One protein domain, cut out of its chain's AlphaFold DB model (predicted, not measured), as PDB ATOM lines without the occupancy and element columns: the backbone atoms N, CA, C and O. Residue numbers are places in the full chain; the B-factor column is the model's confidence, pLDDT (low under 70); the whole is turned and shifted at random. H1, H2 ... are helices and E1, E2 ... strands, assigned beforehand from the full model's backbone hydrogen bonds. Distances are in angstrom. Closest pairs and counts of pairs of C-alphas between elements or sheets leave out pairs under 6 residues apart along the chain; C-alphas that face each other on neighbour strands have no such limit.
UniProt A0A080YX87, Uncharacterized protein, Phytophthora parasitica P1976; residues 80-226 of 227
ATOM      1  N   ALA A  80      -5.055  32.888  -6.027       80.25
ATOM      2  CA  ALA A  80      -6.345  32.386  -5.557       80.25
ATOM      3  C   ALA A  80      -6.399  32.238  -4.027       80.25
ATOM      4  O   ALA A  80      -7.403  32.582  -3.412       80.25
ATOM      5  N   GLN A  81      -5.321  31.762  -3.398       80.00
ATOM      6  CA  GLN A  81      -5.224  31.679  -1.937       80.00
ATOM      7  C   GLN A  81      -5.182  33.068  -1.293       80.00
ATOM      8  O   GLN A  81      -5.864  33.278  -0.297       80.00
ATOM      9  N   ARG A  82      -4.453  34.026  -1.884       82.56
ATOM     10  CA  ARG A  82      -4.432  35.418  -1.404       82.56
ATOM     11  C   ARG A  82      -5.791  36.095  -1.543       82.56
ATOM     12  O   ARG A  82      -6.255  36.701  -0.590       82.56
ATOM     13  N   LEU A  83      -6.450  35.932  -2.693       83.06
ATOM     14  CA  LEU A  83      -7.810  36.433  -2.904       83.06
ATOM     15  C   LEU A  83      -8.788  35.824  -1.894       83.06
ATOM     16  O   LEU A  83      -9.633  36.533  -1.363       83.06
ATOM     17  N   LYS A  84      -8.669  34.520  -1.616       84.31
ATOM     18  CA  LYS A  84      -9.514  33.842  -0.629       84.31
ATOM     19  C   LYS A  84      -9.306  34.405   0.778       84.31
ATOM     20  O   LYS A  84     -10.297  34.652   1.449       84.31
ATOM     21  N   ALA A  85      -8.057  34.593   1.205       83.12
ATOM     22  CA  ALA A  85      -7.747  35.185   2.508       83.12
ATOM     23  C   ALA A  85      -8.316  36.607   2.610       83.12
ATOM     24  O   ALA A  85      -9.105  36.886   3.500       83.12
ATOM     25  N   TRP A  86      -8.048  37.444   1.608       86.88
ATOM     26  CA  TRP A  86      -8.558  38.812   1.578       86.88
ATOM     27  C   TRP A  86     -10.093  38.887   1.568       86.88
ATOM     28  O   TRP A  86     -10.674  39.740   2.224       86.88
ATOM     29  N   MET A  87     -10.775  37.978   0.862       89.44
ATOM     30  CA  MET A  87     -12.241  37.889   0.887       89.44
ATOM     31  C   MET A  87     -12.794  37.527   2.265       89.44
ATOM     32  O   MET A  87     -13.874  38.000   2.608       89.44
ATOM     33  N   ILE A  88     -12.086  36.695   3.035       87.94
ATOM     34  CA  ILE A  88     -12.470  36.368   4.413       87.94
ATOM     35  C   ILE A  88     -12.365  37.623   5.277       87.94
ATOM     36  O   ILE A  88     -13.342  37.966   5.932       87.94
ATOM     37  N   ASP A  89     -11.239  38.332   5.203       85.88
ATOM     38  CA  ASP A  89     -11.011  39.554   5.981       85.88
ATOM     39  C   ASP A  89     -12.036  40.640   5.609       85.88
ATOM     40  O   ASP A  89     -12.729  41.172   6.471       85.88
ATOM     41  N   PHE A  90     -12.239  40.886   4.308       85.44
ATOM     42  CA  PHE A  90     -13.216  41.854   3.801       85.44
ATOM     43  C   PHE A  90     -14.649  41.563   4.267       85.44
ATOM     44  O   PHE A  90     -15.396  42.496   4.548       85.44
ATOM     45  N   CYS A  91     -15.045  40.285   4.327       90.88
ATOM     46  CA  CYS A  91     -16.367  39.875   4.811       90.88
ATOM     47  C   CYS A  91     -16.454  39.785   6.344       90.88
ATOM     48  O   CYS A  91     -17.552  39.599   6.861       90.88
ATOM     49  N   GLY A  92     -15.326  39.865   7.057       90.94
ATOM     50  CA  GLY A  92     -15.285  39.934   8.518       90.94
ATOM     51  C   GLY A  92     -15.781  41.280   9.048       90.94
ATOM     52  O   GLY A  92     -16.373  41.336  10.124       90.94
ATOM     53  N   GLU A  93     -15.608  42.341   8.260       90.75
ATOM     54  CA  GLU A  93     -16.173  43.662   8.529       90.75
ATOM     55  C   GLU A  93     -17.707  43.649   8.451       90.75
ATOM     56  O   GLU A  93     -18.313  43.175   7.481       90.75
ATOM     57  N   HIS A  94     -18.359  44.191   9.482       92.88
ATOM     58  CA  HIS A  94     -19.810  44.105   9.628       92.88
ATOM     59  C   HIS A  94     -20.552  44.743   8.441       92.88
ATOM     60  O   HIS A  94     -20.342  45.897   8.085       92.88
ATOM     61  N   GLY A  95     -21.475  43.985   7.841       87.38
ATOM     62  CA  GLY A  95     -22.317  44.438   6.729       87.38
ATOM     63  C   GLY A  95     -21.678  44.335   5.337       87.38
ATOM     64  O   GLY A  95     -22.409  44.454   4.343       87.38
ATOM     65  N   ASN A  96     -20.376  44.047   5.242       90.31
ATOM     66  CA  ASN A  96     -19.706  43.762   3.974       90.31
ATOM     67  C   ASN A  96     -20.129  42.398   3.405       90.31
ATOM     68  O   ASN A  96     -20.434  41.453   4.129       90.31
ATOM     69  N   VAL A  97     -20.150  42.290   2.075       92.38
ATOM     70  CA  VAL A  97     -20.502  41.065   1.347       92.38
ATOM     71  C   VAL A  97     -19.576  40.888   0.150       92.38
ATOM     72  O   VAL A  97     -19.565  41.699  -0.776       92.38
ATOM     73  N   GLY A  98     -18.824  39.793   0.140       89.75
ATOM     74  CA  GLY A  98     -18.022  39.339  -0.992       89.75
ATOM     75  C   GLY A  98     -18.574  38.040  -1.584       89.75
ATOM     76  O   GLY A  98     -19.024  37.160  -0.851       89.75
ATOM     77  N   ARG A  99     -18.546  37.886  -2.914       92.12
ATOM     78  CA  ARG A  99     -18.854  36.608  -3.590       92.12
ATOM     79  C   ARG A  99     -17.890  36.343  -4.732       92.12
ATOM     80  O   ARG A  99     -17.597  37.248  -5.507       92.12
ATOM     81  N   ILE A 100     -17.467  35.089  -4.872       88.12
ATOM     82  CA  ILE A 100     -16.691  34.604  -6.016       88.12
ATOM     83  C   ILE A 100     -17.550  33.589  -6.770       88.12
ATOM     84  O   ILE A 100     -17.894  32.537  -6.234       88.12
ATOM     85  N   PHE A 101     -17.858  33.890  -8.023       89.81
ATOM     86  CA  PHE A 101     -18.527  32.986  -8.948       89.81
ATOM     87  C   PHE A 101     -17.468  32.201  -9.713       89.81
ATOM     88  O   PHE A 101     -16.564  32.782 -10.318       89.81
ATOM     89  N   VAL A 102     -17.550  30.875  -9.642       88.62
ATOM     90  CA  VAL A 102     -16.572  29.963 -10.236       88.62
ATOM     91  C   VAL A 102     -17.287  29.030 -11.197       88.62
ATOM     92  O   VAL A 102     -18.198  28.308 -10.799       88.62
ATOM     93  N   GLU A 103     -16.826  28.992 -12.439       89.94
ATOM     94  CA  GLU A 103     -17.287  28.044 -13.448       89.94
ATOM     95  C   GLU A 103     -16.237  26.960 -13.683       89.94
ATOM     96  O   GLU A 103     -15.027  27.204 -13.672       89.94
ATOM     97  N   ALA A 104     -16.702  25.733 -13.907       87.38
ATOM     98  CA  ALA A 104     -15.844  24.636 -14.322       87.38
ATOM     99  C   ALA A 104     -15.788  24.589 -15.853       87.38
ATOM    100  O   ALA A 104     -16.789  24.313 -16.509       87.38
ATOM    101  N   ARG A 105     -14.606  24.815 -16.432       84.81
ATOM    102  CA  ARG A 105     -14.376  24.704 -17.877       84.81
ATOM    103  C   ARG A 105     -13.232  23.737 -18.134       84.81
ATOM    104  O   ARG A 105     -12.118  23.972 -17.674       84.81
ATOM    105  N   GLN A 106     -13.511  22.644 -18.849       80.00
ATOM    106  CA  GLN A 106     -12.517  21.606 -19.180       80.00
ATOM    107  C   GLN A 106     -11.702  21.159 -17.950       80.00
ATOM    108  O   GLN A 106     -10.472  21.202 -17.945       80.00
ATOM    109  N   SER A 107     -12.399  20.811 -16.864       80.38
ATOM    110  CA  SER A 107     -11.797  20.352 -15.600       80.38
ATOM    111  C   SER A 107     -10.952  21.393 -14.845       80.38
ATOM    112  O   SER A 107     -10.350  21.071 -13.822       80.38
ATOM    113  N   LYS A 108     -10.928  22.658 -15.291       79.81
ATOM    114  CA  LYS A 108     -10.340  23.788 -14.561       79.81
ATOM    115  C   LYS A 108     -11.443  24.641 -13.941       79.81
ATOM    116  O   LYS A 108     -12.411  24.994 -14.607       79.81
ATOM    117  N   LYS A 109     -11.280  24.987 -12.662       83.06
ATOM    118  CA  LYS A 109     -12.132  25.958 -11.966       83.06
ATOM    119  C   LYS A 109     -11.641  27.366 -12.289       83.06
ATOM    120  O   LYS A 109     -10.496  27.693 -11.981       83.06
ATOM    121  N   ILE A 110     -12.487  28.173 -12.913       83.75
ATOM    122  CA  ILE A 110     -12.179  29.539 -13.335       83.75
ATOM    123  C   ILE A 110     -13.125  30.478 -12.596       83.75
ATOM    124  O   ILE A 110     -14.337  30.326 -12.693       83.75
ATOM    125  N   ALA A 111     -12.580  31.441 -11.853       82.19
ATOM    126  CA  ALA A 111     -13.390  32.528 -11.313       82.19
ATOM    127  C   ALA A 111     -13.856  33.417 -12.477       82.19
ATOM    128  O   ALA A 111     -13.021  33.957 -13.202       82.19
ATOM    129  N   THR A 112     -15.166  33.528 -12.675       84.94
ATOM    130  CA  THR A 112     -15.772  34.305 -13.769       84.94
ATOM    131  C   THR A 112     -16.249  35.670 -13.310       84.94
ATOM    132  O   THR A 112     -16.213  36.623 -14.083       84.94
ATOM    133  N   CYS A 113     -16.633  35.794 -12.040       79.25
ATOM    134  CA  CYS A 113     -17.035  37.061 -11.449       79.25
ATOM    135  C   CYS A 113     -16.636  37.109  -9.972       79.25
ATOM    136  O   CYS A 113     -16.723  36.111  -9.257       79.25
ATOM    137  N   ILE A 114     -16.197  38.276  -9.513       81.38
ATOM    138  CA  ILE A 114     -15.966  38.570  -8.100       81.38
ATOM    139  C   ILE A 114     -16.779  39.821  -7.794       81.38
ATOM    140  O   ILE A 114     -16.656  40.824  -8.492       81.38
ATOM    141  N   THR A 115     -17.608  39.757  -6.763       84.06
ATOM    142  CA  THR A 115     -18.388  40.896  -6.274       84.06
ATOM    143  C   THR A 115     -17.927  41.236  -4.872       84.06
ATOM    144  O   THR A 115     -17.657  40.336  -4.078       84.06
ATOM    145  N   MET A 116     -17.811  42.527  -4.589       84.31
ATOM    146  CA  MET A 116     -17.366  43.060  -3.306       84.31
ATOM    147  C   MET A 116     -18.257  44.260  -3.021       84.31
ATOM    148  O   MET A 116     -18.337  45.171  -3.841       84.31
ATOM    149  N   GLN A 117     -18.980  44.221  -1.913       83.25
ATOM    150  CA  GLN A 117     -19.954  45.240  -1.549       83.25
ATOM    151  C   GLN A 117     -19.722  45.597  -0.091       83.25
ATOM    152  O   GLN A 117     -19.902  44.746   0.778       83.25
ATOM    153  N   THR A 118     -19.307  46.829   0.189       84.50
ATOM    154  CA  THR A 118     -19.210  47.280   1.581       84.50
ATOM    155  C   THR A 118     -20.601  47.529   2.163       84.50
ATOM    156  O   THR A 118     -21.562  47.732   1.411       84.50
ATOM    157  N   GLN A 119     -20.726  47.573   3.492       84.88
ATOM    158  CA  GLN A 119     -21.967  48.004   4.145       84.88
ATOM    159  C   GLN A 119     -22.446  49.351   3.587       84.88
ATOM    160  O   GLN A 119     -23.626  49.516   3.286       84.88
ATOM    161  N   HIS A 120     -21.520  50.295   3.401       78.38
ATOM    162  CA  HIS A 120     -21.834  51.614   2.870       78.38
ATOM    163  C   HIS A 120     -22.346  51.558   1.426       78.38
ATOM    164  O   HIS A 120     -23.357  52.182   1.126       78.38
ATOM    165  N   MET A 121     -21.719  50.769   0.543       76.44
ATOM    166  CA  MET A 121     -22.206  50.586  -0.833       76.44
ATOM    167  C   MET A 121     -23.620  50.006  -0.865       76.44
ATOM    168  O   MET A 121     -24.435  50.436  -1.673       76.44
ATOM    169  N   ARG A 122     -23.924  49.052   0.023       83.31
ATOM    170  CA  ARG A 122     -25.264  48.462   0.135       83.31
ATOM    171  C   ARG A 122     -26.283  49.461   0.669       83.31
ATOM    172  O   ARG A 122     -27.350  49.587   0.093       83.31
ATOM    173  N   TYR A 123     -25.922  50.220   1.701       80.38
ATOM    174  CA  TYR A 123     -26.751  51.304   2.220       80.38
ATOM    175  C   TYR A 123     -27.042  52.370   1.157       80.38
ATOM    176  O   TYR A 123     -28.174  52.827   1.036       80.38
ATOM    177  N   LEU A 124     -26.030  52.770   0.382       72.69
ATOM    178  CA  LEU A 124     -26.215  53.697  -0.728       72.69
ATOM    179  C   LEU A 124     -27.138  53.097  -1.785       72.69
ATOM    180  O   LEU A 124     -28.059  53.782  -2.203       72.69
ATOM    181  N   TYR A 125     -26.933  51.833  -2.166       72.19
ATOM    182  CA  TYR A 125     -27.779  51.135  -3.134       72.19
ATOM    183  C   TYR A 125     -29.246  51.071  -2.694       72.19
ATOM    184  O   TYR A 125     -30.129  51.391  -3.483       72.19
ATOM    185  N   ASP A 126     -29.509  50.744  -1.427       71.69
ATOM    186  CA  ASP A 126     -30.867  50.709  -0.869       71.69
ATOM    187  C   ASP A 126     -31.537  52.093  -0.864       71.69
ATOM    188  O   ASP A 126     -32.758  52.183  -0.868       71.69
ATOM    189  N   ARG A 127     -30.755  53.180  -0.859       73.38
ATOM    190  CA  ARG A 127     -31.258  54.561  -0.945       73.38
ATOM    191  C   ARG A 127     -31.228  55.134  -2.359       73.38
ATOM    192  O   ARG A 127     -31.460  56.333  -2.528       73.38
ATOM    193  N   PHE A 128     -30.874  54.326  -3.355       72.00
ATOM    194  CA  PHE A 128     -30.540  54.819  -4.678       72.00
ATOM    195  C   PHE A 128     -31.190  53.983  -5.786       72.00
ATOM    196  O   PHE A 128     -30.605  53.008  -6.270       72.00
ATOM    197  N   PRO A 129     -32.379  54.392  -6.260       72.75
ATOM    198  CA  PRO A 129     -33.098  53.677  -7.298       72.75
ATOM    199  C   PRO A 129     -32.577  54.019  -8.703       72.75
ATOM    200  O   PRO A 129     -33.340  54.387  -9.599       72.75
ATOM    201  N   GLU A 130     -31.270  53.908  -8.948       77.81
ATOM    202  CA  GLU A 130     -30.729  54.038 -10.305       77.81
ATOM    203  C   GLU A 130     -29.729  52.935 -10.662       77.81
ATOM    204  O   GLU A 130     -28.961  52.426  -9.848       77.81
ATOM    205  N   VAL A 131     -29.763  52.556 -11.936       81.94
ATOM    206  CA  VAL A 131     -28.870  51.590 -12.563       81.94
ATOM    207  C   VAL A 131     -27.924  52.371 -13.466       81.94
ATOM    208  O   VAL A 131     -28.303  52.795 -14.560       81.94
ATOM    209  N   LEU A 132     -26.695  52.571 -12.996       81.62
ATOM    210  CA  LEU A 132     -25.668  53.325 -13.714       81.62
ATOM    211  C   LEU A 132     -24.854  52.408 -14.630       81.62
ATOM    212  O   LEU A 132     -24.255  51.425 -14.193       81.62
ATOM    213  N   LEU A 133     -24.802  52.761 -15.910       84.44
ATOM    214  CA  LEU A 133     -23.956  52.140 -16.920       84.44
ATOM    215  C   LEU A 133     -22.699  52.993 -17.093       84.44
ATOM    216  O   LEU A 133     -22.755  54.063 -17.695       84.44
ATOM    217  N   ILE A 134     -21.571  52.517 -16.566       83.56
ATOM    218  CA  ILE A 134     -20.279  53.213 -16.623       83.56
ATOM    219  C   ILE A 134     -19.378  52.507 -17.640       83.56
ATOM    220  O   ILE A 134     -19.110  51.311 -17.511       83.56
ATOM    221  N   ASP A 135     -18.881  53.248 -18.632       80.69
ATOM    222  CA  ASP A 135     -17.941  52.747 -19.640       80.69
ATOM    223  C   ASP A 135     -16.611  53.513 -19.600       80.69
ATOM    224  O   ASP A 135     -16.478  54.583 -20.187       80.69
ATOM    225  N   ALA A 136     -15.593  52.916 -18.975       79.56
ATOM    226  CA  ALA A 136     -14.243  53.486 -18.904       79.56
ATOM    227  C   ALA A 136     -13.506  53.532 -20.261       79.56
ATOM    228  O   ALA A 136     -12.511  54.239 -20.412       79.56
ATOM    229  N   THR A 137     -13.955  52.761 -21.252       72.88
ATOM    230  CA  THR A 137     -13.285  52.585 -22.553       72.88
ATOM    231  C   THR A 137     -13.936  53.376 -23.685       72.88
ATOM    232  O   THR A 137     -13.410  53.365 -24.804       72.88
ATOM    233  N   HIS A 138     -15.056  54.055 -23.397       71.06
ATOM    234  CA  HIS A 138     -15.829  54.909 -24.308       71.06
ATOM    235  C   HIS A 138     -15.949  54.342 -25.735       71.06
ATOM    236  O   HIS A 138     -15.780  55.049 -26.729       71.06
ATOM    237  N   GLY A 139     -16.201  53.040 -25.865       63.25
ATOM    238  CA  GLY A 139     -16.442  52.427 -27.171       63.25
ATOM    239  C   GLY A 139     -15.275  52.407 -28.164       63.25
ATOM    240  O   GLY A 139     -15.518  52.274 -29.364       63.25
ATOM    241  N   THR A 140     -14.021  52.466 -27.707       61.25
ATOM    242  CA  THR A 140     -12.817  52.482 -28.574       61.25
ATOM    243  C   THR A 140     -12.624  51.250 -29.483       61.25
ATOM    244  O   THR A 140     -11.796  51.292 -30.388       61.25
ATOM    245  N   ASN A 141     -13.429  50.185 -29.343       58.97
ATOM    246  CA  ASN A 141     -13.436  48.998 -30.218       58.97
ATOM    247  C   ASN A 141     -14.764  48.858 -31.005       58.97
ATOM    248  O   ASN A 141     -15.561  47.943 -30.796       58.97
ATOM    249  N   ALA A 142     -15.008  49.791 -31.925       62.91
ATOM    250  CA  ALA A 142     -16.334  50.193 -32.409       62.91
ATOM    251  C   ALA A 142     -17.328  49.122 -32.948       62.91
ATOM    252  O   ALA A 142     -18.521  49.317 -32.715       62.91
ATOM    253  N   PRO A 143     -16.967  48.016 -33.639       60.66
ATOM    254  CA  PRO A 143     -18.000  47.130 -34.201       60.66
ATOM    255  C   PRO A 143     -18.575  46.131 -33.184       60.66
ATOM    256  O   PRO A 143     -19.785  46.068 -32.983       60.66
ATOM    257  N   LYS A 144     -17.712  45.354 -32.513       59.44
ATOM    258  CA  LYS A 144     -18.131  44.321 -31.541       59.44
ATOM    259  C   LYS A 144     -18.505  44.905 -30.179       59.44
ATOM    260  O   LYS A 144     -19.217  44.271 -29.409       59.44
ATOM    261  N   TYR A 145     -18.014  46.100 -29.871       66.94
ATOM    262  CA  TYR A 145     -18.272  46.736 -28.590       66.94
ATOM    263  C   TYR A 145     -19.664  47.370 -28.520       66.94
ATOM    264  O   TYR A 145     -20.333  47.260 -27.499       66.94
ATOM    265  N   LYS A 146     -20.153  47.956 -29.621       67.94
ATOM    266  CA  LYS A 146     -21.511  48.523 -29.673       67.94
ATOM    267  C   LYS A 146     -22.592  47.469 -29.421       67.94
ATOM    268  O   LYS A 146     -23.552  47.743 -28.706       67.94
ATOM    269  N   SER A 147     -22.424  46.253 -29.948       69.56
ATOM    270  CA  SER A 147     -23.351  45.146 -29.674       69.56
ATOM    271  C   SER A 147     -23.279  44.665 -28.221       69.56
ATOM    272  O   SER A 147     -24.309  44.336 -27.630       69.56
ATOM    273  N   TYR A 148     -22.089  44.676 -27.614       72.81
ATOM    274  CA  TYR A 148     -21.914  44.385 -26.191       72.81
ATOM    275  C   TYR A 148     -22.579  45.447 -25.305       72.81
ATOM    276  O   TYR A 148     -23.380  45.096 -24.443       72.81
ATOM    277  N   GLN A 149     -22.338  46.736 -25.557       74.50
ATOM    278  CA  GLN A 149     -22.960  47.839 -24.817       74.50
ATOM    279  C   GLN A 149     -24.491  47.805 -24.930       74.50
ATOM    280  O   GLN A 149     -25.188  47.971 -23.931       74.50
ATOM    281  N   TYR A 150     -25.020  47.519 -26.125       81.00
ATOM    282  CA  TYR A 150     -26.451  47.297 -26.323       81.00
ATOM    283  C   TYR A 150     -26.966  46.132 -25.467       81.00
ATOM    284  O   TYR A 150     -27.966  46.273 -24.772       81.00
ATOM    285  N   SER A 151     -26.250  45.005 -25.454       84.38
ATOM    286  CA  SER A 151     -26.619  43.841 -24.638       84.38
ATOM    287  C   SER A 151     -26.636  44.173 -23.144       84.38
ATOM    288  O   SER A 151     -27.577  43.802 -22.446       84.38
ATOM    289  N   VAL A 152     -25.641  44.918 -22.655       84.19
ATOM    290  CA  VAL A 152     -25.573  45.378 -21.258       84.19
ATOM    291  C   VAL A 152     -26.751  46.296 -20.925       84.19
ATOM    292  O   VAL A 152     -27.388  46.117 -19.888       84.19
ATOM    293  N   ARG A 153     -27.092  47.233 -21.815       86.12
ATOM    294  CA  ARG A 153     -28.248  48.115 -21.630       86.12
ATOM    295  C   ARG A 153     -29.563  47.338 -21.578       86.12
ATOM    296  O   ARG A 153     -30.355  47.572 -20.672       86.12
ATOM    297  N   VAL A 154     -29.765  46.369 -22.472       88.75
ATOM    298  CA  VAL A 154     -30.953  45.495 -22.457       88.75
ATOM    299  C   VAL A 154     -31.051  44.714 -21.146       88.75
ATOM    300  O   VAL A 154     -32.140  44.564 -20.593       88.75
ATOM    301  N   VAL A 155     -29.928  44.216 -20.622       89.50
ATOM    302  CA  VAL A 155     -29.902  43.548 -19.312       89.50
ATOM    303  C   VAL A 155     -30.306  44.518 -18.199       89.50
ATOM    304  O   VAL A 155     -31.161  44.172 -17.389       89.50
ATOM    305  N   ALA A 156     -29.765  45.739 -18.177       87.94
ATOM    306  CA  ALA A 156     -30.123  46.757 -17.188       87.94
ATOM    307  C   ALA A 156     -31.614  47.147 -17.244       87.94
ATOM    308  O   ALA A 156     -32.284  47.234 -16.212       87.94
ATOM    309  N   GLU A 157     -32.163  47.306 -18.448       88.25
ATOM    310  CA  GLU A 157     -33.586  47.590 -18.662       88.25
ATOM    311  C   GLU A 157     -34.471  46.435 -18.165       88.25
ATOM    312  O   GLU A 157     -35.510  46.679 -17.556       88.25
ATOM    313  N   LYS A 158     -34.033  45.177 -18.323       90.38
ATOM    314  CA  LYS A 158     -34.726  44.000 -17.766       90.38
ATOM    315  C   LYS A 158     -34.591  43.857 -16.250       90.38
ATOM    316  O   LYS A 158     -35.505  43.333 -15.621       90.38
ATOM    317  N   LEU A 159     -33.487  44.308 -15.657       88.12
ATOM    318  CA  LEU A 159     -33.279  44.276 -14.204       88.12
ATOM    319  C   LEU A 159     -34.162  45.291 -13.473       88.12
ATOM    320  O   LEU A 159     -34.650  45.004 -12.385       88.12
ATOM    321  N   THR A 160     -34.405  46.448 -14.085       89.31
ATOM    322  CA  THR A 160     -35.205  47.547 -13.516       89.31
ATOM    323  C   THR A 160     -36.551  47.087 -12.921       89.31
ATOM    324  O   THR A 160     -36.785  47.364 -11.744       89.31
ATOM    325  N   PRO A 161     -37.434  46.359 -13.641       88.19
ATOM    326  CA  PRO A 161     -38.694  45.884 -13.063       88.19
ATOM    327  C   PRO A 161     -38.503  44.842 -11.951       88.19
ATOM    328  O   PRO A 161     -39.316  44.787 -11.035       88.19
ATOM    329  N   MET A 162     -37.435  44.037 -11.993       88.56
ATOM    330  CA  MET A 162     -37.138  43.054 -10.942       88.56
ATOM    331  C   MET A 162     -36.729  43.749  -9.637       88.56
ATOM    332  O   MET A 162     -37.197  43.370  -8.567       88.56
ATOM    333  N   LEU A 163     -35.903  44.794  -9.740       84.31
ATOM    334  CA  LEU A 163     -35.484  45.628  -8.611       84.31
ATOM    335  C   LEU A 163     -36.652  46.433  -8.035       84.31
ATOM    336  O   LEU A 163     -36.802  46.533  -6.816       84.31
ATOM    337  N   ALA A 164     -37.517  46.959  -8.906       86.25
ATOM    338  CA  ALA A 164     -38.715  47.670  -8.480       86.25
ATOM    339  C   ALA A 164     -39.682  46.759  -7.717       86.25
ATOM    340  O   ALA A 164     -40.229  47.155  -6.691       86.25
ATOM    341  N   ALA A 165     -39.845  45.511  -8.164       85.12
ATOM    342  CA  ALA A 165     -40.671  44.531  -7.469       85.12
ATOM    343  C   ALA A 165     -40.110  44.137  -6.090       85.12
ATOM    344  O   ALA A 165     -40.892  43.838  -5.191       85.12
ATOM    345  N   SER A 166     -38.783  44.133  -5.901       80.00
ATOM    346  CA  SER A 166     -38.173  43.742  -4.623       80.00
ATOM    347  C   SER A 166     -38.092  44.866  -3.589       80.00
ATOM    348  O   SER A 166     -38.003  44.576  -2.401       80.00
ATOM    349  N   THR A 167     -38.089  46.127  -4.021       81.00
ATOM    350  CA  THR A 167     -37.887  47.298  -3.140       81.00
ATOM    351  C   THR A 167     -39.114  48.205  -3.034       81.00
ATOM    352  O   THR A 167     -39.220  48.971  -2.084       81.00
ATOM    353  N   GLY A 168     -40.042  48.139  -3.995       81.25
ATOM    354  CA  GLY A 168     -41.150  49.088  -4.127       81.25
ATOM    355  C   GLY A 168     -40.759  50.427  -4.766       81.25
ATOM    356  O   GLY A 168     -41.626  51.278  -4.961       81.25
ATOM    357  N   GLU A 169     -39.486  50.622  -5.126       83.38
ATOM    358  CA  GLU A 169     -38.988  51.862  -5.726       83.38
ATOM    359  C   GLU A 169     -38.896  51.785  -7.254       83.38
ATOM    360  O   GLU A 169     -38.724  50.725  -7.853       83.38
ATOM    361  N   ARG A 170     -38.987  52.933  -7.933       84.56
ATOM    362  CA  ARG A 170     -38.858  52.987  -9.393       84.56
ATOM    363  C   ARG A 170     -37.410  53.219  -9.802       84.56
ATOM    364  O   ARG A 170     -36.904  54.322  -9.633       84.56
ATOM    365  N   PHE A 171     -36.815  52.234 -10.469       86.50
ATOM    366  CA  PHE A 171     -35.447  52.348 -10.970       86.50
ATOM    367  C   PHE A 171     -35.372  53.057 -12.325       86.50
ATOM    368  O   PHE A 171     -36.285  52.960 -13.154       86.50
ATOM    369  N   ARG A 172     -34.260  53.757 -12.573       86.75
ATOM    370  CA  ARG A 172     -33.916  54.329 -13.884       86.75
ATOM    371  C   ARG A 172     -32.568  53.812 -14.360       86.75
ATOM    372  O   ARG A 172     -31.611  53.822 -13.599       86.75
ATOM    373  N   VAL A 173     -32.487  53.414 -15.626       86.81
ATOM    374  CA  VAL A 173     -31.207  53.108 -16.275       86.81
ATOM    375  C   VAL A 173     -30.621  54.404 -16.820       86.81
ATOM    376  O   VAL A 173     -31.283  55.095 -17.595       86.81
ATOM    377  N   GLN A 174     -29.390  54.724 -16.438       84.81
ATOM    378  CA  GLN A 174     -28.673  55.896 -16.930       84.81
ATOM    379  C   GLN A 174     -27.265  55.517 -17.370       84.81
ATOM    380  O   GLN A 174     -26.595  54.716 -16.725       84.81
ATOM    381  N   THR A 175     -26.807  56.112 -18.468       84.44
ATOM    382  CA  THR A 175     -25.390  56.071 -18.830       84.44
ATOM    383  C   THR A 175     -24.673  57.160 -18.055       84.44
ATOM    384  O   THR A 175     -25.089  58.314 -18.091       84.44
ATOM    385  N   TYR A 176     -23.598  56.792 -17.369       83.12
ATOM    386  CA  TYR A 176     -22.753  57.741 -16.669       83.12
ATOM    387  C   TYR A 176     -21.621  58.200 -17.585       83.12
ATOM    388  O   TYR A 176     -20.793  57.393 -18.017       83.12
ATOM    389  N   GLU A 177     -21.585  59.497 -17.873       80.50
ATOM    390  CA  GLU A 177     -20.513  60.118 -18.644       80.50
ATOM    391  C   GLU A 177     -19.508  60.768 -17.695       80.50
ATOM    392  O   GLU A 177     -19.851  61.666 -16.932       80.50
ATOM    393  N   SER A 178     -18.258  60.303 -17.737       82.19
ATOM    394  CA  SER A 178     -17.169  60.887 -16.951       82.19
ATOM    395  C   SER A 178     -16.280  61.788 -17.803       82.19
ATOM    396  O   SER A 178     -15.984  61.464 -18.952       82.19
ATOM    397  N   ASP A 179     -15.753  62.851 -17.209       84.25
ATOM    398  CA  ASP A 179     -14.730  63.734 -17.781       84.25
ATOM    399  C   ASP A 179     -13.289  63.205 -17.594       84.25
ATOM    400  O   ASP A 179     -12.317  63.839 -18.011       84.25
ATOM    401  N   MET A 180     -13.141  62.001 -17.027       84.25
ATOM    402  CA  MET A 180     -11.855  61.331 -16.789       84.25
ATOM    403  C   MET A 180     -11.111  60.940 -18.075       84.25
ATOM    404  O   MET A 180      -9.913  60.627 -18.046       84.25
ATOM    405  N   GLY A 181     -11.803  60.993 -19.212       83.38
ATOM    406  CA  GLY A 181     -11.309  60.553 -20.507       83.38
ATOM    407  C   GLY A 181     -11.367  59.037 -20.667       83.38
ATOM    408  O   GLY A 181     -11.967  58.317 -19.875       83.38
ATOM    409  N   VAL A 182     -10.735  58.552 -21.733       81.69
ATOM    410  CA  VAL A 182     -10.808  57.143 -22.121       81.69
ATOM    411  C   VAL A 182      -9.620  56.367 -21.580       81.69
ATOM    412  O   VAL A 182      -8.467  56.761 -21.774       81.69
ATOM    413  N   GLN A 183      -9.885  55.220 -20.965       80.94
ATOM    414  CA  GLN A 183      -8.852  54.244 -20.664       80.94
ATOM    415  C   GLN A 183      -8.291  53.651 -21.964       80.94
ATOM    416  O   GLN A 183      -9.013  53.032 -22.743       80.94
ATOM    417  N   LEU A 184      -6.977  53.788 -22.162       79.31
ATOM    418  CA  LEU A 184      -6.276  53.294 -23.358       79.31
ATOM    419  C   LEU A 184      -5.472  52.004 -23.127       79.31
ATOM    420  O   LEU A 184      -4.941  51.432 -24.075       79.31
ATOM    421  N   ASP A 185      -5.359  51.540 -21.882       78.44
ATOM    422  CA  ASP A 185      -4.678  50.289 -21.529       78.44
ATOM    423  C   ASP A 185      -5.665  49.195 -21.093       78.44
ATOM    424  O   ASP A 185      -6.866  49.426 -20.991       78.44
ATOM    425  N   ASN A 186      -5.177  47.983 -20.821       76.81
ATOM    426  CA  ASN A 186      -6.007  46.829 -20.462       76.81
ATOM    427  C   ASN A 186      -6.046  46.514 -18.951       76.81
ATOM    428  O   ASN A 186      -6.465  45.418 -18.583       76.81
ATOM    429  N   TYR A 187      -5.604  47.425 -18.076       79.25
ATOM    430  CA  TYR A 187      -5.462  47.141 -16.638       79.25
ATOM    431  C   TYR A 187      -5.931  48.269 -15.701       79.25
ATOM    432  O   TYR A 187      -5.903  48.088 -14.485       79.25
ATOM    433  N   ASN A 188      -6.375  49.418 -16.220       83.31
ATOM    434  CA  ASN A 188      -6.873  50.539 -15.417       83.31
ATOM    435  C   ASN A 188      -8.388  50.573 -15.177       83.31
ATOM    436  O   ASN A 188      -8.832  51.413 -14.403       83.31
ATOM    437  N   CYS A 189      -9.181  49.678 -15.767       83.56
ATOM    438  CA  CYS A 189     -10.648  49.783 -15.718       83.56
ATOM    439  C   CYS A 189     -11.197  49.849 -14.298       83.56
ATOM    440  O   CYS A 189     -12.032  50.698 -14.011       83.56
ATOM    441  N   GLY A 190     -10.657  49.040 -13.383       82.81
ATOM    442  CA  GLY A 190     -11.046  49.089 -11.974       82.81
ATOM    443  C   GLY A 190     -10.839  50.469 -11.342       82.81
ATOM    444  O   GLY A 190     -11.685  50.917 -10.580       82.81
ATOM    445  N   LEU A 191      -9.764  51.178 -11.701       87.19
ATOM    446  CA  LEU A 191      -9.499  52.523 -11.191       87.19
ATOM    447  C   LEU A 191     -10.525  53.540 -11.707       87.19
ATOM    448  O   LEU A 191     -11.040  54.329 -10.920       87.19
ATOM    449  N   PHE A 192     -10.842  53.497 -13.005       87.69
ATOM    450  CA  PHE A 192     -11.849  54.375 -13.611       87.69
ATOM    451  C   PHE A 192     -13.240  54.132 -13.016       87.69
ATOM    452  O   PHE A 192     -13.950  55.089 -12.733       87.69
ATOM    453  N   ILE A 193     -13.616  52.875 -12.761       86.19
ATOM    454  CA  ILE A 193     -14.898  52.547 -12.121       86.19
ATOM    455  C   ILE A 193     -14.962  53.078 -10.685       86.19
ATOM    456  O   ILE A 193     -15.970  53.671 -10.308       86.19
ATOM    457  N   LEU A 194     -13.897  52.914  -9.892       85.88
ATOM    458  CA  LEU A 194     -13.862  53.426  -8.518       85.88
ATOM    459  C   LEU A 194     -13.995  54.952  -8.478       85.88
ATOM    460  O   LEU A 194     -14.778  55.477  -7.696       85.88
ATOM    461  N   LEU A 195     -13.282  55.659  -9.357       86.31
ATOM    462  CA  LEU A 195     -13.359  57.118  -9.442       86.31
ATOM    463  C   LEU A 195     -14.705  57.609  -9.974       86.31
ATOM    464  O   LEU A 195     -15.225  58.605  -9.480       86.31
ATOM    465  N   ALA A 196     -15.291  56.902 -10.944       85.38
ATOM    466  CA  ALA A 196     -16.637  57.198 -11.417       85.38
ATOM    467  C   ALA A 196     -17.644  57.096 -10.269       85.38
ATOM    468  O   ALA A 196     -18.488  57.973 -10.132       85.38
ATOM    469  N   PHE A 197     -17.516  56.074  -9.418       80.94
ATOM    470  CA  PHE A 197     -18.361  55.922  -8.239       80.94
ATOM    471  C   PHE A 197     -18.114  57.022  -7.202       80.94
ATOM    472  O   PHE A 197     -19.075  57.622  -6.736       80.94
ATOM    473  N   GLU A 198     -16.857  57.349  -6.880       82.75
ATOM    474  CA  GLU A 198     -16.543  58.460  -5.971       82.75
ATOM    475  C   GLU A 198     -17.165  59.773  -6.463       82.75
ATOM    476  O   GLU A 198     -17.867  60.440  -5.698       82.75
ATOM    477  N   HIS A 199     -16.969  60.117  -7.742       84.44
ATOM    478  CA  HIS A 199     -17.527  61.336  -8.325       84.44
ATOM    479  C   HIS A 199     -19.057  61.319  -8.304       84.44
ATOM    480  O   HIS A 199     -19.679  62.284  -7.861       84.44
ATOM    481  N   PHE A 200     -19.657  60.189  -8.678       80.25
ATOM    482  CA  PHE A 200     -21.098  59.990  -8.608       80.25
ATOM    483  C   PHE A 200     -21.648  60.205  -7.184       80.25
ATOM    484  O   PHE A 200     -22.696  60.819  -7.005       80.25
ATOM    485  N   THR A 201     -20.918  59.766  -6.154       78.69
ATOM    486  CA  THR A 201     -21.287  59.964  -4.740       78.69
ATOM    487  C   THR A 201     -20.974  61.361  -4.186       78.69
ATOM    488  O   THR A 201     -21.159  61.600  -2.993       78.69
ATOM    489  N   GLY A 202     -20.530  62.297  -5.031       80.69
ATOM    490  CA  GLY A 202     -20.318  63.702  -4.675       80.69
ATOM    491  C   GLY A 202     -18.860  64.106  -4.448       80.69
ATOM    492  O   GLY A 202     -18.608  65.247  -4.060       80.69
ATOM    493  N   ALA A 203     -17.887  63.222  -4.694       84.19
ATOM    494  CA  ALA A 203     -16.483  63.626  -4.705       84.19
ATOM    495  C   ALA A 203     -16.208  64.583  -5.885       84.19
ATOM    496  O   ALA A 203     -16.831  64.458  -6.945       84.19
ATOM    497  N   PRO A 204     -15.271  65.537  -5.747       85.25
ATOM    498  CA  PRO A 204     -14.899  66.411  -6.853       85.25
ATOM    499  C   PRO A 204     -14.296  65.599  -8.003       85.25
ATOM    500  O   PRO A 204     -13.531  64.660  -7.774       85.25
ATOM    501  N   SER A 205     -14.613  65.986  -9.242       83.31
ATOM    502  CA  SER A 205     -13.941  65.392 -10.394       83.31
ATOM    503  C   SER A 205     -12.461  65.774 -10.405       83.31
ATOM    504  O   SER A 205     -12.084  66.908 -10.101       83.31
ATOM    505  N   LEU A 206     -11.622  64.810 -10.781       86.19
ATOM    506  CA  LEU A 206     -10.190  65.001 -10.994       86.19
ATOM    507  C   LEU A 206      -9.858  65.370 -12.449       86.19
ATOM    508  O   LEU A 206      -8.696  65.634 -12.759       86.19
ATOM    509  N   GLY A 207     -10.858  65.389 -13.337       87.38
ATOM    510  CA  GLY A 207     -10.676  65.608 -14.765       87.38
ATOM    511  C   GLY A 207      -9.860  64.503 -15.440       87.38
ATOM    512  O   GLY A 207      -9.791  63.361 -14.979       87.38
ATOM    513  N   ARG A 208      -9.233  64.845 -16.572       86.44
ATOM    514  CA  ARG A 208      -8.531  63.884 -17.430       86.44
ATOM    515  C   ARG A 208      -7.379  63.185 -16.702       86.44
ATOM    516  O   ARG A 208      -6.449  63.818 -16.206       86.44
ATOM    517  N   MET A 209      -7.393  61.858 -16.751       87.12
ATOM    518  CA  MET A 209      -6.453  61.010 -16.024       87.12
ATOM    519  C   MET A 209      -5.085  60.900 -16.712       87.12
ATOM    520  O   MET A 209      -4.968  60.323 -17.795       87.12
ATOM    521  N   ASP A 210      -4.026  61.388 -16.055       88.19
ATOM    522  CA  ASP A 210      -2.637  61.143 -16.464       88.19
ATOM    523  C   ASP A 210      -2.001  59.942 -15.734       88.19
ATOM    524  O   ASP A 210      -2.513  59.417 -14.739       88.19
ATOM    525  N   LYS A 211      -0.847  59.478 -16.233       85.81
ATOM    526  CA  LYS A 211      -0.157  58.298 -15.687       85.81
ATOM    527  C   LYS A 211       0.261  58.467 -14.224       85.81
ATOM    528  O   LYS A 211       0.212  57.497 -13.467       85.81
ATOM    529  N   LYS A 212       0.694  59.663 -13.825       88.75
ATOM    530  CA  LYS A 212       1.208  59.935 -12.477       88.75
ATOM    531  C   LYS A 212       0.060  59.965 -11.471       88.75
ATOM    532  O   LYS A 212       0.158  59.326 -10.424       88.75
ATOM    533  N   LEU A 213      -1.041  60.617 -11.826       88.62
ATOM    534  CA  LEU A 213      -2.261  60.654 -11.035       88.62
ATOM    535  C   LEU A 213      -2.856  59.250 -10.879       88.62
ATOM    536  O   LEU A 213      -3.191  58.853  -9.765       88.62
ATOM    537  N   MET A 214      -2.890  58.444 -11.944       89.38
ATOM    538  CA  MET A 214      -3.350  57.053 -11.844       89.38
ATOM    539  C   MET A 214      -2.496  56.216 -10.880       89.38
ATOM    540  O   MET A 214      -3.034  55.430 -10.102       89.38
ATOM    541  N   MET A 215      -1.169  56.379 -10.897       87.44
ATOM    542  CA  MET A 215      -0.287  55.692  -9.945       87.44
ATOM    543  C   MET A 215      -0.549  56.125  -8.501       87.44
ATOM    544  O   MET A 215      -0.634  55.272  -7.618       87.44
ATOM    545  N   TYR A 216      -0.720  57.428  -8.273       91.50
ATOM    546  CA  TYR A 216      -1.060  57.964  -6.959       91.50
ATOM    547  C   TYR A 216      -2.394  57.412  -6.447       91.50
ATOM    548  O   TYR A 216      -2.466  56.927  -5.322       91.50
ATOM    549  N   LEU A 217      -3.441  57.411  -7.274       89.38
ATOM    550  CA  LEU A 217      -4.760  56.941  -6.852       89.38
ATOM    551  C   LEU A 217      -4.771  55.444  -6.557       89.38
ATOM    552  O   LEU A 217      -5.406  55.027  -5.595       89.38
ATOM    553  N   ARG A 218      -4.021  54.633  -7.312       87.75
ATOM    554  CA  ARG A 218      -3.823  53.214  -6.972       87.75
ATOM    555  C   ARG A 218      -3.189  53.044  -5.602       87.75
ATOM    556  O   ARG A 218      -3.629  52.188  -4.846       87.75
ATOM    557  N   TYR A 219      -2.171  53.844  -5.294       86.38
ATOM    558  CA  TYR A 219      -1.551  53.826  -3.976       86.38
ATOM    559  C   TYR A 219      -2.540  54.270  -2.893       86.38
ATOM    560  O   TYR A 219      -2.672  53.583  -1.888       86.38
ATOM    561  N   ARG A 220      -3.319  55.332  -3.136       88.19
ATOM    562  CA  ARG A 220      -4.376  55.796  -2.226       88.19
ATOM    563  C   ARG A 220      -5.382  54.683  -1.916       88.19
ATOM    564  O   ARG A 220      -5.620  54.403  -0.749       88.19
ATOM    565  N   TYR A 221      -5.930  54.026  -2.941       83.94
ATOM    566  CA  TYR A 221      -6.866  52.914  -2.753       83.94
ATOM    567  C   TYR A 221      -6.210  51.716  -2.064       83.94
ATOM    568  O   TYR A 221      -6.827  51.096  -1.207       83.94
ATOM    569  N   LEU A 222      -4.948  51.411  -2.381       78.44
ATOM    570  CA  LEU A 222      -4.204  50.362  -1.688       78.44
ATOM    571  C   LEU A 222      -4.061  50.671  -0.192       78.44
ATOM    572  O   LEU A 222      -4.272  49.782   0.623       78.44
ATOM    573  N   CYS A 223      -3.751  51.915   0.173       75.19
ATOM    574  CA  CYS A 223      -3.668  52.344   1.569       75.19
ATOM    575  C   CYS A 223      -5.008  52.236   2.303       75.19
ATOM    576  O   CYS A 223      -5.007  51.900   3.479       75.19
ATOM    577  N   MET A 224      -6.137  52.469   1.626       75.88
ATOM    578  CA  MET A 224      -7.463  52.251   2.222       75.88
ATOM    579  C   MET A 224      -7.759  50.772   2.502       75.88
ATOM    580  O   MET A 224      -8.581  50.482   3.357       75.88
ATOM    581  N   CYS A 225      -7.114  49.845   1.787       66.06
ATOM    582  CA  CYS A 225      -7.290  48.402   1.981       66.06
ATOM    583  C   CYS A 225      -6.324  47.792   3.009       66.06
ATOM    584  O   CYS A 225      -6.411  46.594   3.272       66.06
ATOM    585  N   LEU A 226      -5.336  48.557   3.483       65.06
ATOM    586  CA  LEU A 226      -4.287  48.093   4.400       65.06
ATOM    587  C   LEU A 226      -4.506  48.569   5.846       65.06
ATOM    588  O   LEU A 226      -3.654  48.312   6.696       65.06
TER     589      LEU A 226
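AT A GLANCE: This is residues 80 to 226 of the 227 residues of an uncharacterized protein of Phytophthora parasitica P1976 (UniProt A0A080YX87). Two lobes are joined through the short helix H2: in one, H1 packs on a long two-strand hairpin of E1 and E2; in the other, the long helix H3 covers a small sheet of E3 and E4, with H4 by the end of E3 and H5 beyond H4. The printed part has 147 residues, with helices and strands in the order H1 E1 E2 H2 E3 H3 E4 H4 H5, five named helices and four named strands, a mixed class. E1 and E2 are antiparallel, E3 and E4 parallel. The whole is only just compact, close to loose, with a radius of gyration of the C-alphas of 17.1 A and spans of 44 by 39 by 36 A.

HOW THE PARTS SIT: Start at H1, residues 80 to 92; its closest C-alpha to E1, residues 97 to 105, is Cys 91, 5.5 A from that of Val 97. E1 and E2, residues 108 to 117, form a hairpin; look for N 99 and O 115, 2.9 A apart. H2, residues 119 to 126, leads to E3, residues 130 to 134. E3, H3, residues 142 to 167, and E4, residues 172 to 176, make a strand-helix-strand unit, two parallel neighbour strands with a helix between, its crossover right-handed; N 131 and O 172 are 2.8 A apart. The closest C-alphas of H3 and E4 are those of Glu 157 and Val 173, 6.5 A. For H4, residues 189 to 200, find Ile 193, its C-alpha 7.0 A from that of Ile 134, the closest to E3. With Leu 191 alone, H4 only just touches H5, residues 211 to 224, about perpendicular at 76 degrees, with 3 pairs of C-alphas within 8 A; the closest is to Arg 218, 7.1 A. H1 is apart from H5. Every O i to N i+4 pair is within hydrogen-bond range in H1, H2, H4 and H5, and 18 of 22 in H3.

IN THESE COORDINATES: Find C-alpha 80 at (-6.345, 32.386, -5.557), where H1 begins its 18.3 A. E1 and E2 run 26.0 A and 26.9 A. H3 begins at (-16.334, 50.193, -32.409) and runs 36.5 A, with a kink of 29 degrees near residue 161. H5 runs 20.3 A to C-alpha 224 at (-7.463, 52.251, 2.222).

THE WHOLE: Look to the C-alphas of Ser 107 and Pro 204, the two farthest apart, at 47.0 A. The printed part has no cut. The link from E4 to H4, residues 177 to 188, is long. Confidence is under 70 at residues 139 to 147 and 225 to 226.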